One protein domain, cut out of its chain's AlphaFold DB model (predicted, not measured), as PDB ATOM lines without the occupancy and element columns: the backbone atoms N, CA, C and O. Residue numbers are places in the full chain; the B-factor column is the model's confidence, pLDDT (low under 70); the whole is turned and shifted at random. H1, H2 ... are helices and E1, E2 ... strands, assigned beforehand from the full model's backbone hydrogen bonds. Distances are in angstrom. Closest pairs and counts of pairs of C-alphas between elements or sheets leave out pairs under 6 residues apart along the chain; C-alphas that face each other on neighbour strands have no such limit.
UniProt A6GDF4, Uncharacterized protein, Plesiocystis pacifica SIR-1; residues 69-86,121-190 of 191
ATOM      1  N   THR A  69     490.927  -0.974 714.743       97.88
ATOM      2  CA  THR A  69     492.220  -0.392 715.089       97.88
ATOM      3  C   THR A  69     493.272  -0.962 714.157       97.88
ATOM      4  O   THR A  69     493.448  -2.179 714.090       97.88
ATOM      5  N   VAL A  70     493.967  -0.083 713.442       97.81
ATOM      6  CA  VAL A  70     495.065  -0.439 712.542       97.81
ATOM      7  C   VAL A  70     496.279   0.393 712.922       97.81
ATOM      8  O   VAL A  70     496.166   1.559 713.299       97.81
ATOM      9  N   GLY A  71     497.461  -0.205 712.865       95.00
ATOM     10  CA  GLY A  71     498.661   0.483 713.291       95.00
ATOM     11  C   GLY A  71     499.942  -0.258 712.982       95.00
ATOM     12  O   GLY A  71     499.970  -1.421 712.578       95.00
ATOM     13  N   ASN A  72     501.028   0.453 713.221       91.88
ATOM     14  CA  ASN A  72     502.386  -0.046 713.234       91.88
ATOM     15  C   ASN A  72     503.073   0.431 714.531       91.88
ATOM     16  O   ASN A  72     502.481   1.164 715.322       91.88
ATOM     17  N   PRO A  73     504.334   0.052 714.796       88.81
ATOM     18  CA  PRO A  73     505.004   0.432 716.042       88.81
ATOM     19  C   PRO A  73     505.190   1.944 716.270       88.81
ATOM     20  O   PRO A  73     505.645   2.327 717.346       88.81
ATOM     21  N   ARG A  74     504.926   2.797 715.270       87.00
ATOM     22  CA  ARG A  74     505.077   4.260 715.348       87.00
ATOM     23  C   ARG A  74     503.744   4.984 715.513       87.00
ATOM     24  O   ARG A  74     503.717   5.998 716.206       87.00
ATOM     25  N   CYS A  75     502.675   4.475 714.905       93.94
ATOM     26  CA  CYS A  75     501.331   5.013 715.067       93.94
ATOM     27  C   CYS A  75     500.275   3.910 715.060       93.94
ATOM     28  O   CYS A  75     500.341   2.974 714.268       93.94
ATOM     29  N   GLU A  76     499.276   4.070 715.919       97.50
ATOM     30  CA  GLU A  76     498.066   3.261 715.940       97.50
ATOM     31  C   GLU A  76     496.862   4.199 715.839       97.50
ATOM     32  O   GLU A  76     496.788   5.199 716.563       97.50
ATOM     33  N   VAL A  77     495.964   3.876 714.912       97.62
ATOM     34  CA  VAL A  77     494.749   4.620 714.588       97.62
ATOM     35  C   VAL A  77     493.561   3.736 714.935       97.62
ATOM     36  O   VAL A  77     493.416   2.638 714.394       97.62
ATOM     37  N   ALA A  78     492.705   4.211 715.831       98.06
ATOM     38  CA  ALA A  78     491.455   3.552 716.182       98.06
ATOM     39  C   ALA A  78     490.274   4.378 715.669       98.06
ATOM     40  O   ALA A  78     490.078   5.514 716.095       98.06
ATOM     41  N   VAL A  79     489.472   3.803 714.777       97.88
ATOM     42  CA  VAL A  79     488.192   4.371 714.340       97.88
ATOM     43  C   VAL A  79     487.122   3.782 715.252       97.88
ATOM     44  O   VAL A  79     486.763   2.609 715.144       97.88
ATOM     45  N   VAL A  80     486.679   4.589 716.215       97.62
ATOM     46  CA  VAL A  80     485.908   4.115 717.377       97.62
ATOM     47  C   VAL A  80     484.404   4.299 717.222       97.62
ATOM     48  O   VAL A  80     483.640   3.648 717.928       97.62
ATOM     49  N   GLU A  81     483.974   5.178 716.319       97.12
ATOM     50  CA  GLU A  81     482.563   5.519 716.134       97.12
ATOM     51  C   GLU A  81     482.328   6.104 714.735       97.12
ATOM     52  O   GLU A  81     483.122   6.924 714.266       97.12
ATOM     53  N   LEU A  82     481.221   5.728 714.094       96.69
ATOM     54  CA  LEU A  82     480.643   6.474 712.979       96.69
ATOM     55  C   LEU A  82     479.753   7.581 713.554       96.69
ATOM     56  O   LEU A  82     478.747   7.301 714.200       96.69
ATOM     57  N   LEU A  83     480.135   8.834 713.330       95.12
ATOM     58  CA  LEU A  83     479.415  10.007 713.826       95.12
ATOM     59  C   LEU A  83     478.223  10.362 712.936       95.12
ATOM     60  O   LEU A  83     477.178  10.767 713.436       95.12
ATOM     61  N   GLU A  84     478.409  10.270 711.621       92.56
ATOM     62  CA  GLU A  84     477.445  10.731 710.624       92.56
ATOM     63  C   GLU A  84     477.731  10.063 709.277       92.56
ATOM     64  O   GLU A  84     478.891   9.848 708.917       92.56
ATOM     65  N   ALA A  85     476.677   9.720 708.542       92.12
ATOM     66  CA  ALA A  85     476.763   9.157 707.204       92.12
ATOM     67  C   ALA A  85     475.648   9.751 706.343       92.12
ATOM     68  O   ALA A  85     474.469   9.467 706.558       92.12
ATOM     69  N   GLU A  86     476.023  10.570 705.368       88.56
ATOM     70  CA  GLU A  86     475.075  11.299 704.532       88.56
ATOM     71  C   GLU A  86     475.328  11.040 703.053       88.56
ATOM     72  O   GLU A  86     476.467  10.959 702.591       88.56
ATOM     73  N   HIS A 121     477.330  10.805 696.082       85.94
ATOM     74  CA  HIS A 121     478.448  10.533 696.955       85.94
ATOM     75  C   HIS A 121     477.925  10.232 698.345       85.94
ATOM     76  O   HIS A 121     476.861  10.712 698.742       85.94
ATOM     77  N   ILE A 122     478.689   9.438 699.077       89.19
ATOM     78  CA  ILE A 122     478.456   9.180 700.488       89.19
ATOM     79  C   ILE A 122     479.597   9.820 701.250       89.19
ATOM     80  O   ILE A 122     480.766   9.581 700.947       89.19
ATOM     81  N   GLN A 123     479.240  10.640 702.225       89.25
ATOM     82  CA  GLN A 123     480.160  11.233 703.170       89.25
ATOM     83  C   GLN A 123     480.006  10.542 704.511       89.25
ATOM     84  O   GLN A 123     478.928  10.569 705.100       89.25
ATOM     85  N   CYS A 124     481.091   9.954 704.991       91.88
ATOM     86  CA  CYS A 124     481.158   9.338 706.303       91.88
ATOM     87  C   CYS A 124     482.033  10.214 707.213       91.88
ATOM     88  O   CYS A 124     483.150  10.587 706.839       91.88
ATOM     89  N   HIS A 125     481.558  10.518 708.416       93.88
ATOM     90  CA  HIS A 125     482.344  11.153 709.468       93.88
ATOM     91  C   HIS A 125     482.609  10.161 710.591       93.88
ATOM     92  O   HIS A 125     481.675   9.615 711.171       93.88
ATOM     93  N   TYR A 126     483.874   9.984 710.949       96.31
ATOM     94  CA  TYR A 126     484.299   9.046 711.984       96.31
ATOM     95  C   TYR A 126     484.944   9.771 713.151       96.31
ATOM     96  O   TYR A 126     485.642  10.766 712.953       96.31
ATOM     97  N   ALA A 127     484.759   9.244 714.357       97.31
ATOM     98  CA  ALA A 127     485.601   9.593 715.487       97.31
ATOM     99  C   ALA A 127     486.821   8.673 715.524       97.31
ATOM    100  O   ALA A 127     486.705   7.446 715.459       97.31
ATOM    101  N   VAL A 128     487.984   9.286 715.675       97.38
ATOM    102  CA  VAL A 128     489.289   8.649 715.587       97.38
ATOM    103  C   VAL A 128     490.087   8.953 716.846       97.38
ATOM    104  O   VAL A 128     490.126  10.089 717.317       97.38
ATOM    105  N   GLU A 129     490.751   7.940 717.378       97.06
ATOM    106  CA  GLU A 129     491.742   8.069 718.438       97.06
ATOM    107  C   GLU A 129     493.114   7.676 717.897       97.06
ATOM    108  O   GLU A 129     493.254   6.706 717.152       97.06
ATOM    109  N   LEU A 130     494.133   8.445 718.275       95.44
ATOM    110  CA  LEU A 130     495.516   8.196 717.881       95.44
ATOM    111  C   LEU A 130     496.337   7.853 719.117       95.44
ATOM    112  O   LEU A 130     496.326   8.601 720.100       95.44
ATOM    113  N   SER A 131     497.136   6.790 719.050       94.12
ATOM    114  CA  SER A 131     498.042   6.435 720.153       94.12
ATOM    115  C   SER A 131     499.093   7.515 720.440       94.12
ATOM    116  O   SER A 131     499.537   7.661 721.580       94.12
ATOM    117  N   SER A 132     499.450   8.321 719.434       89.69
ATOM    118  CA  SER A 132     500.361   9.464 719.561       89.69
ATOM    119  C   SER A 132     499.758  10.659 720.313       89.69
ATOM    120  O   SER A 132     500.507  11.495 720.820       89.69
ATOM    121  N   HIS A 133     498.427  10.728 720.432       91.50
ATOM    122  CA  HIS A 133     497.695  11.824 721.071       91.50
ATOM    123  C   HIS A 133     496.684  11.284 722.094       91.50
ATOM    124  O   HIS A 133     495.470  11.439 721.932       91.50
ATOM    125  N   PRO A 134     497.163  10.653 723.182       85.56
ATOM    126  CA  PRO A 134     496.275  10.067 724.172       85.56
ATOM    127  C   PRO A 134     495.398  11.162 724.790       85.56
ATOM    128  O   PRO A 134     495.919  12.161 725.290       85.56
ATOM    129  N   LYS A 135     494.076  10.923 724.820       89.62
ATOM    130  CA  LYS A 135     492.998  11.828 725.288       89.62
ATOM    131  C   LYS A 135     492.488  12.857 724.278       89.62
ATOM    132  O   LYS A 135     491.625  13.648 724.646       89.62
ATOM    133  N   GLN A 136     492.982  12.850 723.044       94.31
ATOM    134  CA  GLN A 136     492.399  13.645 721.969       94.31
ATOM    135  C   GLN A 136     491.626  12.721 721.029       94.31
ATOM    136  O   GLN A 136     492.187  11.766 720.496       94.31
ATOM    137  N   ARG A 137     490.341  13.027 720.823       96.12
ATOM    138  CA  ARG A 137     489.556  12.456 719.726       96.12
ATOM    139  C   ARG A 137     489.619  13.401 718.537       96.12
ATOM    140  O   ARG A 137     489.652  14.622 718.708       96.12
ATOM    141  N   PHE A 138     489.632  12.834 717.349       95.50
ATOM    142  CA  PHE A 138     489.619  13.558 716.091       95.50
ATOM    143  C   PHE A 138     488.395  13.143 715.293       95.50
ATOM    144  O   PHE A 138     487.928  12.014 715.403       95.50
ATOM    145  N   ARG A 139     487.890  14.045 714.468       94.56
ATOM    146  CA  ARG A 139     486.924  13.748 713.428       94.56
ATOM    147  C   ARG A 139     487.692  13.546 712.127       94.56
ATOM    148  O   ARG A 139     488.497  14.393 711.755       94.56
ATOM    149  N   TRP A 140     487.431  12.436 711.449       93.19
ATOM    150  CA  TRP A 140     487.901  12.170 710.092       93.19
ATOM    151  C   TRP A 140     486.719  12.155 709.134       93.19
ATOM    152  O   TRP A 140     485.637  11.691 709.496       93.19
ATOM    153  N   ARG A 141     486.922  12.647 707.914       91.19
ATOM    154  CA  ARG A 141     485.931  12.591 706.840       91.19
ATOM    155  C   ARG A 141     486.430  11.665 705.742       91.19
ATOM    156  O   ARG A 141     487.529  11.869 705.250       91.19
ATOM    157  N   GLU A 142     485.584  10.746 705.309       89.69
ATOM    158  CA  GLU A 142     485.800   9.884 704.147       89.69
ATOM    159  C   GLU A 142     484.688  10.141 703.122       89.69
ATOM    160  O   GLU A 142     483.530  10.344 703.499       89.69
ATOM    161  N   VAL A 143     485.025  10.141 701.830       87.12
ATOM    162  CA  VAL A 143     484.040  10.310 700.753       87.12
ATOM    163  C   VAL A 143     484.142   9.169 699.754       87.12
ATOM    164  O   VAL A 143     485.201   8.915 699.187       87.12
ATOM    165  N   ARG A 144     483.007   8.523 699.483       85.94
ATOM    166  CA  ARG A 144     482.872   7.472 698.470       85.94
ATOM    167  C   ARG A 144     482.010   7.966 697.323       85.94
ATOM    168  O   ARG A 144     480.924   8.501 697.539       85.94
ATOM    169  N   SER A 145     482.496   7.799 696.096       83.62
ATOM    170  CA  SER A 145     481.663   8.008 694.913       83.62
ATOM    171  C   SER A 145     480.709   6.834 694.753       83.62
ATOM    172  O   SER A 145     481.112   5.678 694.817       83.62
ATOM    173  N   ASN A 146     479.448   7.171 694.534       77.25
ATOM    174  CA  ASN A 146     478.350   6.265 694.242       77.25
ATOM    175  C   ASN A 146     478.017   6.292 692.730       77.25
ATOM    176  O   ASN A 146     476.957   5.868 692.288       77.25
ATOM    177  N   THR A 147     478.908   6.866 691.909       74.12
ATOM    178  CA  THR A 147     478.704   6.996 690.458       74.12
ATOM    179  C   THR A 147     478.996   5.680 689.725       74.12
ATOM    180  O   THR A 147     478.362   5.388 688.713       74.12
ATOM    181  N   LEU A 148     479.964   4.887 690.207       75.19
ATOM    182  CA  LEU A 148     480.379   3.623 689.573       75.19
ATOM    183  C   LEU A 148     479.783   2.381 690.239       75.19
ATOM    184  O   LEU A 148     479.542   1.385 689.560       75.19
ATOM    185  N   GLU A 149     479.565   2.437 691.548       78.69
ATOM    186  CA  GLU A 149     479.020   1.342 692.343       78.69
ATOM    187  C   GLU A 149     477.929   1.891 693.252       78.69
ATOM    188  O   GLU A 149     478.134   2.914 693.906       78.69
ATOM    189  N   GLU A 150     476.771   1.221 693.258       81.06
ATOM    190  CA  GLU A 150     475.630   1.661 694.049       81.06
ATOM    191  C   GLU A 150     475.869   1.376 695.535       81.06
ATOM    192  O   GLU A 150     475.885   0.230 695.986       81.06
ATOM    193  N   HIS A 151     476.032   2.437 696.306       82.88
ATOM    194  CA  HIS A 151     476.235   2.398 697.741       82.88
ATOM    195  C   HIS A 151     475.111   3.144 698.470       82.88
ATOM    196  O   HIS A 151     474.484   4.067 697.950       82.88
ATOM    197  N   THR A 152     474.886   2.784 699.731       90.12
ATOM    198  CA  THR A 152     474.023   3.537 700.653       90.12
ATOM    199  C   THR A 152     474.853   4.007 701.846       90.12
ATOM    200  O   THR A 152     475.908   3.420 702.096       90.12
ATOM    201  N   PRO A 153     474.402   5.009 702.628       91.31
ATOM    202  CA  PRO A 153     475.118   5.447 703.830       91.31
ATOM    203  C   PRO A 153     475.484   4.318 704.808       91.31
ATOM    204  O   PRO A 153     476.467   4.435 705.531       91.31
ATOM    205  N   ALA A 154     474.754   3.195 704.793       92.19
ATOM    206  CA  ALA A 154     475.048   2.027 705.619       92.19
ATOM    207  C   ALA A 154     476.437   1.417 705.355       92.19
ATOM    208  O   ALA A 154     477.009   0.828 706.268       92.19
ATOM    209  N   VAL A 155     477.017   1.611 704.160       92.44
ATOM    210  CA  VAL A 155     478.371   1.124 703.836       92.44
ATOM    211  C   VAL A 155     479.411   1.652 704.826       92.44
ATOM    212  O   VAL A 155     480.341   0.934 705.179       92.44
ATOM    213  N   CYS A 156     479.211   2.870 705.350       94.06
ATOM    214  CA  CYS A 156     480.124   3.505 706.293       94.06
ATOM    215  C   CYS A 156     480.330   2.681 707.581       94.06
ATOM    216  O   CYS A 156     481.370   2.844 708.225       94.06
ATOM    217  N   ASN A 157     479.389   1.798 707.950       95.50
ATOM    218  CA  ASN A 157     479.470   0.976 709.162       95.50
ATOM    219  C   ASN A 157     480.590  -0.073 709.122       95.50
ATOM    220  O   ASN A 157     481.129  -0.426 710.171       95.50
ATOM    221  N   GLY A 158     480.959  -0.543 707.926       94.25
ATOM    222  CA  GLY A 158     481.976  -1.581 707.729       94.25
ATOM    223  C   GLY A 158     483.371  -1.065 707.359       94.25
ATOM    224  O   GLY A 158     484.298  -1.860 707.243       94.25
ATOM    225  N   LEU A 159     483.544   0.248 707.170       95.25
ATOM    226  CA  LEU A 159     484.775   0.820 706.597       95.25
ATOM    227  C   LEU A 159     485.855   1.182 707.624       95.25
ATOM    228  O   LEU A 159     486.909   1.676 707.239       95.25
ATOM    229  N   ALA A 160     485.635   0.954 708.920       96.88
ATOM    230  CA  ALA A 160     486.537   1.437 709.969       96.88
ATOM    231  C   ALA A 160     488.010   1.026 709.761       96.88
ATOM    232  O   ALA A 160     488.908   1.832 709.994       96.88
ATOM    233  N   ALA A 161     488.266  -0.205 709.302       97.44
ATOM    234  CA  ALA A 161     489.626  -0.683 709.043       97.44
ATOM    235  C   ALA A 161     490.271   0.029 707.843       97.44
ATOM    236  O   ALA A 161     491.395   0.510 707.950       97.44
ATOM    237  N   GLU A 162     489.536   0.162 706.737       96.50
ATOM    238  CA  GLU A 162     490.002   0.855 705.529       96.50
ATOM    239  C   GLU A 162     490.255   2.345 705.798       96.50
ATOM    240  O   GLU A 162     491.255   2.911 705.360       96.50
ATOM    241  N   VAL A 163     489.392   2.978 706.593       95.56
ATOM    242  CA  VAL A 163     489.565   4.367 707.029       95.56
ATOM    243  C   VAL A 163     490.819   4.518 707.890       95.56
ATOM    244  O   VAL A 163     491.583   5.460 707.690       95.56
ATOM    245  N   ALA A 164     491.072   3.593 708.821       96.69
ATOM    246  CA  ALA A 164     492.286   3.623 709.636       96.69
ATOM    247  C   ALA A 164     493.561   3.489 708.778       96.69
ATOM    248  O   ALA A 164     494.538   4.202 709.017       96.69
ATOM    249  N   GLU A 165     493.540   2.627 707.757       96.00
ATOM    250  CA  GLU A 165     494.629   2.489 706.778       96.00
ATOM    251  C   GLU A 165     494.832   3.770 705.958       96.00
ATOM    252  O   GLU A 165     495.958   4.261 705.860       96.00
ATOM    253  N   SER A 166     493.748   4.362 705.449       93.50
ATOM    254  CA  SER A 166     493.773   5.629 704.703       93.50
ATOM    255  C   SER A 166     494.365   6.778 705.529       93.50
ATOM    256  O   SER A 166     495.181   7.556 705.026       93.50
ATOM    257  N   ILE A 167     494.029   6.861 706.822       93.44
ATOM    258  CA  ILE A 167     494.606   7.855 707.738       93.44
ATOM    259  C   ILE A 167     496.113   7.635 707.897       93.44
ATOM    260  O   ILE A 167     496.875   8.602 707.828       93.44
ATOM    261  N   LEU A 168     496.564   6.391 708.095       93.50
ATOM    262  CA  LEU A 168     497.994   6.081 708.202       93.50
ATOM    263  C   LEU A 168     498.746   6.470 706.925       93.50
ATOM    264  O   LEU A 168     499.784   7.124 707.016       93.50
ATOM    265  N   GLU A 169     498.217   6.125 705.751       92.25
ATOM    266  CA  GLU A 169     498.827   6.477 704.467       92.25
ATOM    267  C   GLU A 169     498.887   7.998 704.278       92.25
ATOM    268  O   GLU A 169     499.954   8.561 704.019       92.25
ATOM    269  N   THR A 170     497.758   8.676 704.484       90.75
ATOM    270  CA  THR A 170     497.617  10.116 704.248       90.75
ATOM    271  C   THR A 170     498.480  10.948 705.195       90.75
ATOM    272  O   THR A 170     499.059  11.953 704.786       90.75
ATOM    273  N   THR A 171     498.590  10.531 706.458       90.12
ATOM    274  CA  THR A 171     499.384  11.237 707.480       90.12
ATOM    275  C   THR A 171     500.846  10.782 707.538       90.12
ATOM    276  O   THR A 171     501.611  11.251 708.388       90.12
ATOM    277  N   GLY A 172     501.240   9.847 706.665       90.19
ATOM    278  CA  GLY A 172     502.576   9.259 706.643       90.19
ATOM    279  C   GLY A 172     502.947   8.618 707.979       90.19
ATOM    280  O   GLY A 172     503.944   9.007 708.583       90.19
ATOM    281  N   ASP A 173     502.137   7.675 708.459       91.62
ATOM    282  CA  ASP A 173     502.251   7.044 709.781       91.62
ATOM    283  C   ASP A 173     502.142   8.047 710.944       91.62
ATOM    284  O   ASP A 173     502.895   7.978 711.921       91.62
ATOM    285  N   CYS A 174     501.206   8.997 710.842       90.00
ATOM    286  CA  CYS A 174     500.961  10.053 711.830       90.00
ATOM    287  C   CYS A 174     502.154  10.996 712.068       90.00
ATOM    288  O   CYS A 174     502.243  11.626 713.126       90.00
ATOM    289  N   LEU A 175     503.078  11.091 711.107       89.38
ATOM    290  CA  LEU A 175     504.198  12.035 711.151       89.38
ATOM    291  C   LEU A 175     503.761  13.459 710.796       89.38
ATOM    292  O   LEU A 175     504.365  14.414 711.284       89.38
ATOM    293  N   ASP A 176     502.724  13.590 709.972       89.06
ATOM    294  CA  ASP A 176     502.133  14.864 709.581       89.06
ATOM    295  C   ASP A 176     500.603  14.738 709.559       89.06
ATOM    296  O   ASP A 176     500.013  14.218 708.614       89.06
ATOM    297  N   LEU A 177     499.950  15.190 710.633       87.12
ATOM    298  CA  LEU A 177     498.488  15.137 710.742       87.12
ATOM    299  C   LEU A 177     497.791  16.152 709.825       87.12
ATOM    300  O   LEU A 177     496.619  15.965 709.494       87.12
ATOM    301  N   ASP A 178     498.508  17.191 709.392       84.69
ATOM    302  CA  ASP A 178     497.982  18.233 708.510       84.69
ATOM    303  C   ASP A 178     498.122  17.849 707.027       84.69
ATOM    304  O   ASP A 178     497.456  18.443 706.176       84.69
ATOM    305  N   ALA A 179     498.930  16.833 706.694       79.12
ATOM    306  CA  ALA A 179     499.140  16.368 705.318       79.12
ATOM    307  C   ALA A 179     497.831  16.022 704.596       79.12
ATOM    308  O   ALA A 179     497.676  16.302 703.404       79.12
ATOM    309  N   GLY A 180     496.849  15.480 705.318       67.88
ATOM    310  CA  GLY A 180     495.549  15.172 704.738       67.88
ATOM    311  C   GLY A 180     494.754  16.407 704.302       67.88
ATOM    312  O   GLY A 180     493.971  16.323 703.353       67.88
ATOM    313  N   ALA A 181     495.016  17.583 704.882       71.56
ATOM    314  CA  ALA A 181     494.374  18.832 704.473       71.56
ATOM    315  C   ALA A 181     494.628  19.168 703.001       71.56
ATOM    316  O   ALA A 181     493.755  19.734 702.343       71.56
ATOM    317  N   TYR A 182     495.789  18.774 702.463       58.69
ATOM    318  CA  TYR A 182     496.138  18.986 701.058       58.69
ATOM    319  C   TYR A 182     495.188  18.257 700.098       58.69
ATOM    320  O   TYR A 182     494.909  18.744 699.004       58.69
ATOM    321  N   TRP A 183     494.643  17.122 700.538       59.19
ATOM    322  CA  TRP A 183     493.698  16.296 699.786       59.19
ATOM    323  C   TRP A 183     492.245  16.492 700.238       59.19
ATOM    324  O   TRP A 183     491.343  15.832 699.731       59.19
ATOM    325  N   GLY A 184     492.006  17.421 701.171       64.31
ATOM    326  CA  GLY A 184     490.684  17.696 701.728       64.31
ATOM    327  C   GLY A 184     490.249  16.735 702.838       64.31
ATOM    328  O   GLY A 184     489.061  16.695 703.149       64.31
ATOM    329  N   TYR A 185     491.161  15.989 703.457       73.00
ATOM    330  CA  TYR A 185     490.871  15.056 704.549       73.00
ATOM    331  C   TYR A 185     491.636  15.470 705.810       73.00
ATOM    332  O   TYR A 185     492.829  15.233 705.919       73.00
ATOM    333  N   VAL A 186     490.992  16.139 706.766       82.56
ATOM    334  CA  VAL A 186     491.678  16.647 707.970       82.56
ATOM    335  C   VAL A 186     491.260  15.846 709.192       82.56
ATOM    336  O   VAL A 186     490.080  15.545 709.356       82.56
ATOM    337  N   LEU A 187     492.221  15.535 710.065       87.06
ATOM    338  CA  LEU A 187     491.940  15.098 711.431       87.06
ATOM    339  C   LEU A 187     491.583  16.319 712.281       87.06
ATOM    340  O   LEU A 187     492.450  17.006 712.818       87.06
ATOM    341  N   GLU A 188     490.292  16.605 712.392       88.81
ATOM    342  CA  GLU A 188     489.789  17.766 713.125       88.81
ATOM    343  C   GLU A 188     489.665  17.439 714.621       88.81
ATOM    344  O   GLU A 188     488.927  16.519 714.974       88.81
ATOM    345  N   PRO A 189     490.340  18.152 715.540       92.31
ATOM    346  CA  PRO A 189     490.197  17.891 716.969       92.31
ATOM    347  C   PRO A 189     488.748  18.055 717.443       92.31
ATOM    348  O   PRO A 189     488.111  19.078 717.187       92.31
ATOM    349  N   MET A 190     488.242  17.064 718.174       92.12
ATOM    350  CA  MET A 190     486.926  17.113 718.809       92.12
ATOM    351  C   MET A 190     487.030  17.638 720.254       92.12
ATOM    352  O   MET A 190     488.036  17.364 720.920       92.12
TER     353      MET A 190
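AT A GLANCE: This is residues 69 to 86 and 121 to 190 of the 191 residues of an uncharacterized protein of Plesiocystis pacifica SIR-1 (UniProt A6GDF4). A strongly twisted sheet of four strands curls round one helix, H2, while the short helix H1, just before H2 in the chain, packs on E2 and E3. The short helix H3 is away from the sheet, and the last residues fold back to pair with the edge strand E4. The printed part has 88 residues with four named strands and three named helices, in the order E1 E2 E3 E4 H1 H2 H3 along the chain; the sheet's order is E1 - E2 - E3 - E4, all antiparallel. The class is mixed, helices and strands; the whole is compact, with a radius of gyration of the C-alphas of 12.6 A, and spans 36 by 24 by 22 A.

IN THESE COORDINATES: E1 is residues 69 to 71, from C-alpha 69 at (492.220, -0.392, 715.089). E2 is residues 76 to 86, 26.9 A; E3 121 to 130, 27.1 A; E4 137 to 145, 26.4 A. H1 is residues 153 to 158, H2 160 to 170, 15.2 A, and H3 179 to 183, ending at C-alpha 183 at (493.698, 16.296, 699.786).

HOW THE PARTS SIT: E1 and E2 form a hairpin, with N 70 and O 77 2.9 A apart. E2 bends by 61 degrees at residue 83; it is the antiparallel neighbour of E3, with N 78 and O 129 within hydrogen-bond range at 2.9 A. E3 and E4 form a hairpin, with N 124 and O 142 2.9 A apart. H2 is on one face of the sheet, an arrangement of two layers, one of strands and one of helix; the closest C-alphas of H2 and E2 are those of Ala 160 and Val 79, 5.5 A apart. H1 is on the sheet at a height of 7.8 A. H2 and H3 only just touch, with 3 pairs of C-alphas within 8 A, the closest Thr 170 and Gly 180, 5.5 A. Every O i to N i+4 pair is within hydrogen-bond range in H2, but 0 of 2 in H1 and 0 of 1 in H3, where O i to N i+3 gives 3 of 3 and 2 of 2.

THE WHOLE: Residues 87 to 120 are not printed; C-alphas 86 and 121 are 8.3 A apart across the cut. Of the links printed whole, none is long. Confidence is under 70 at residues 180 and 182 to 184.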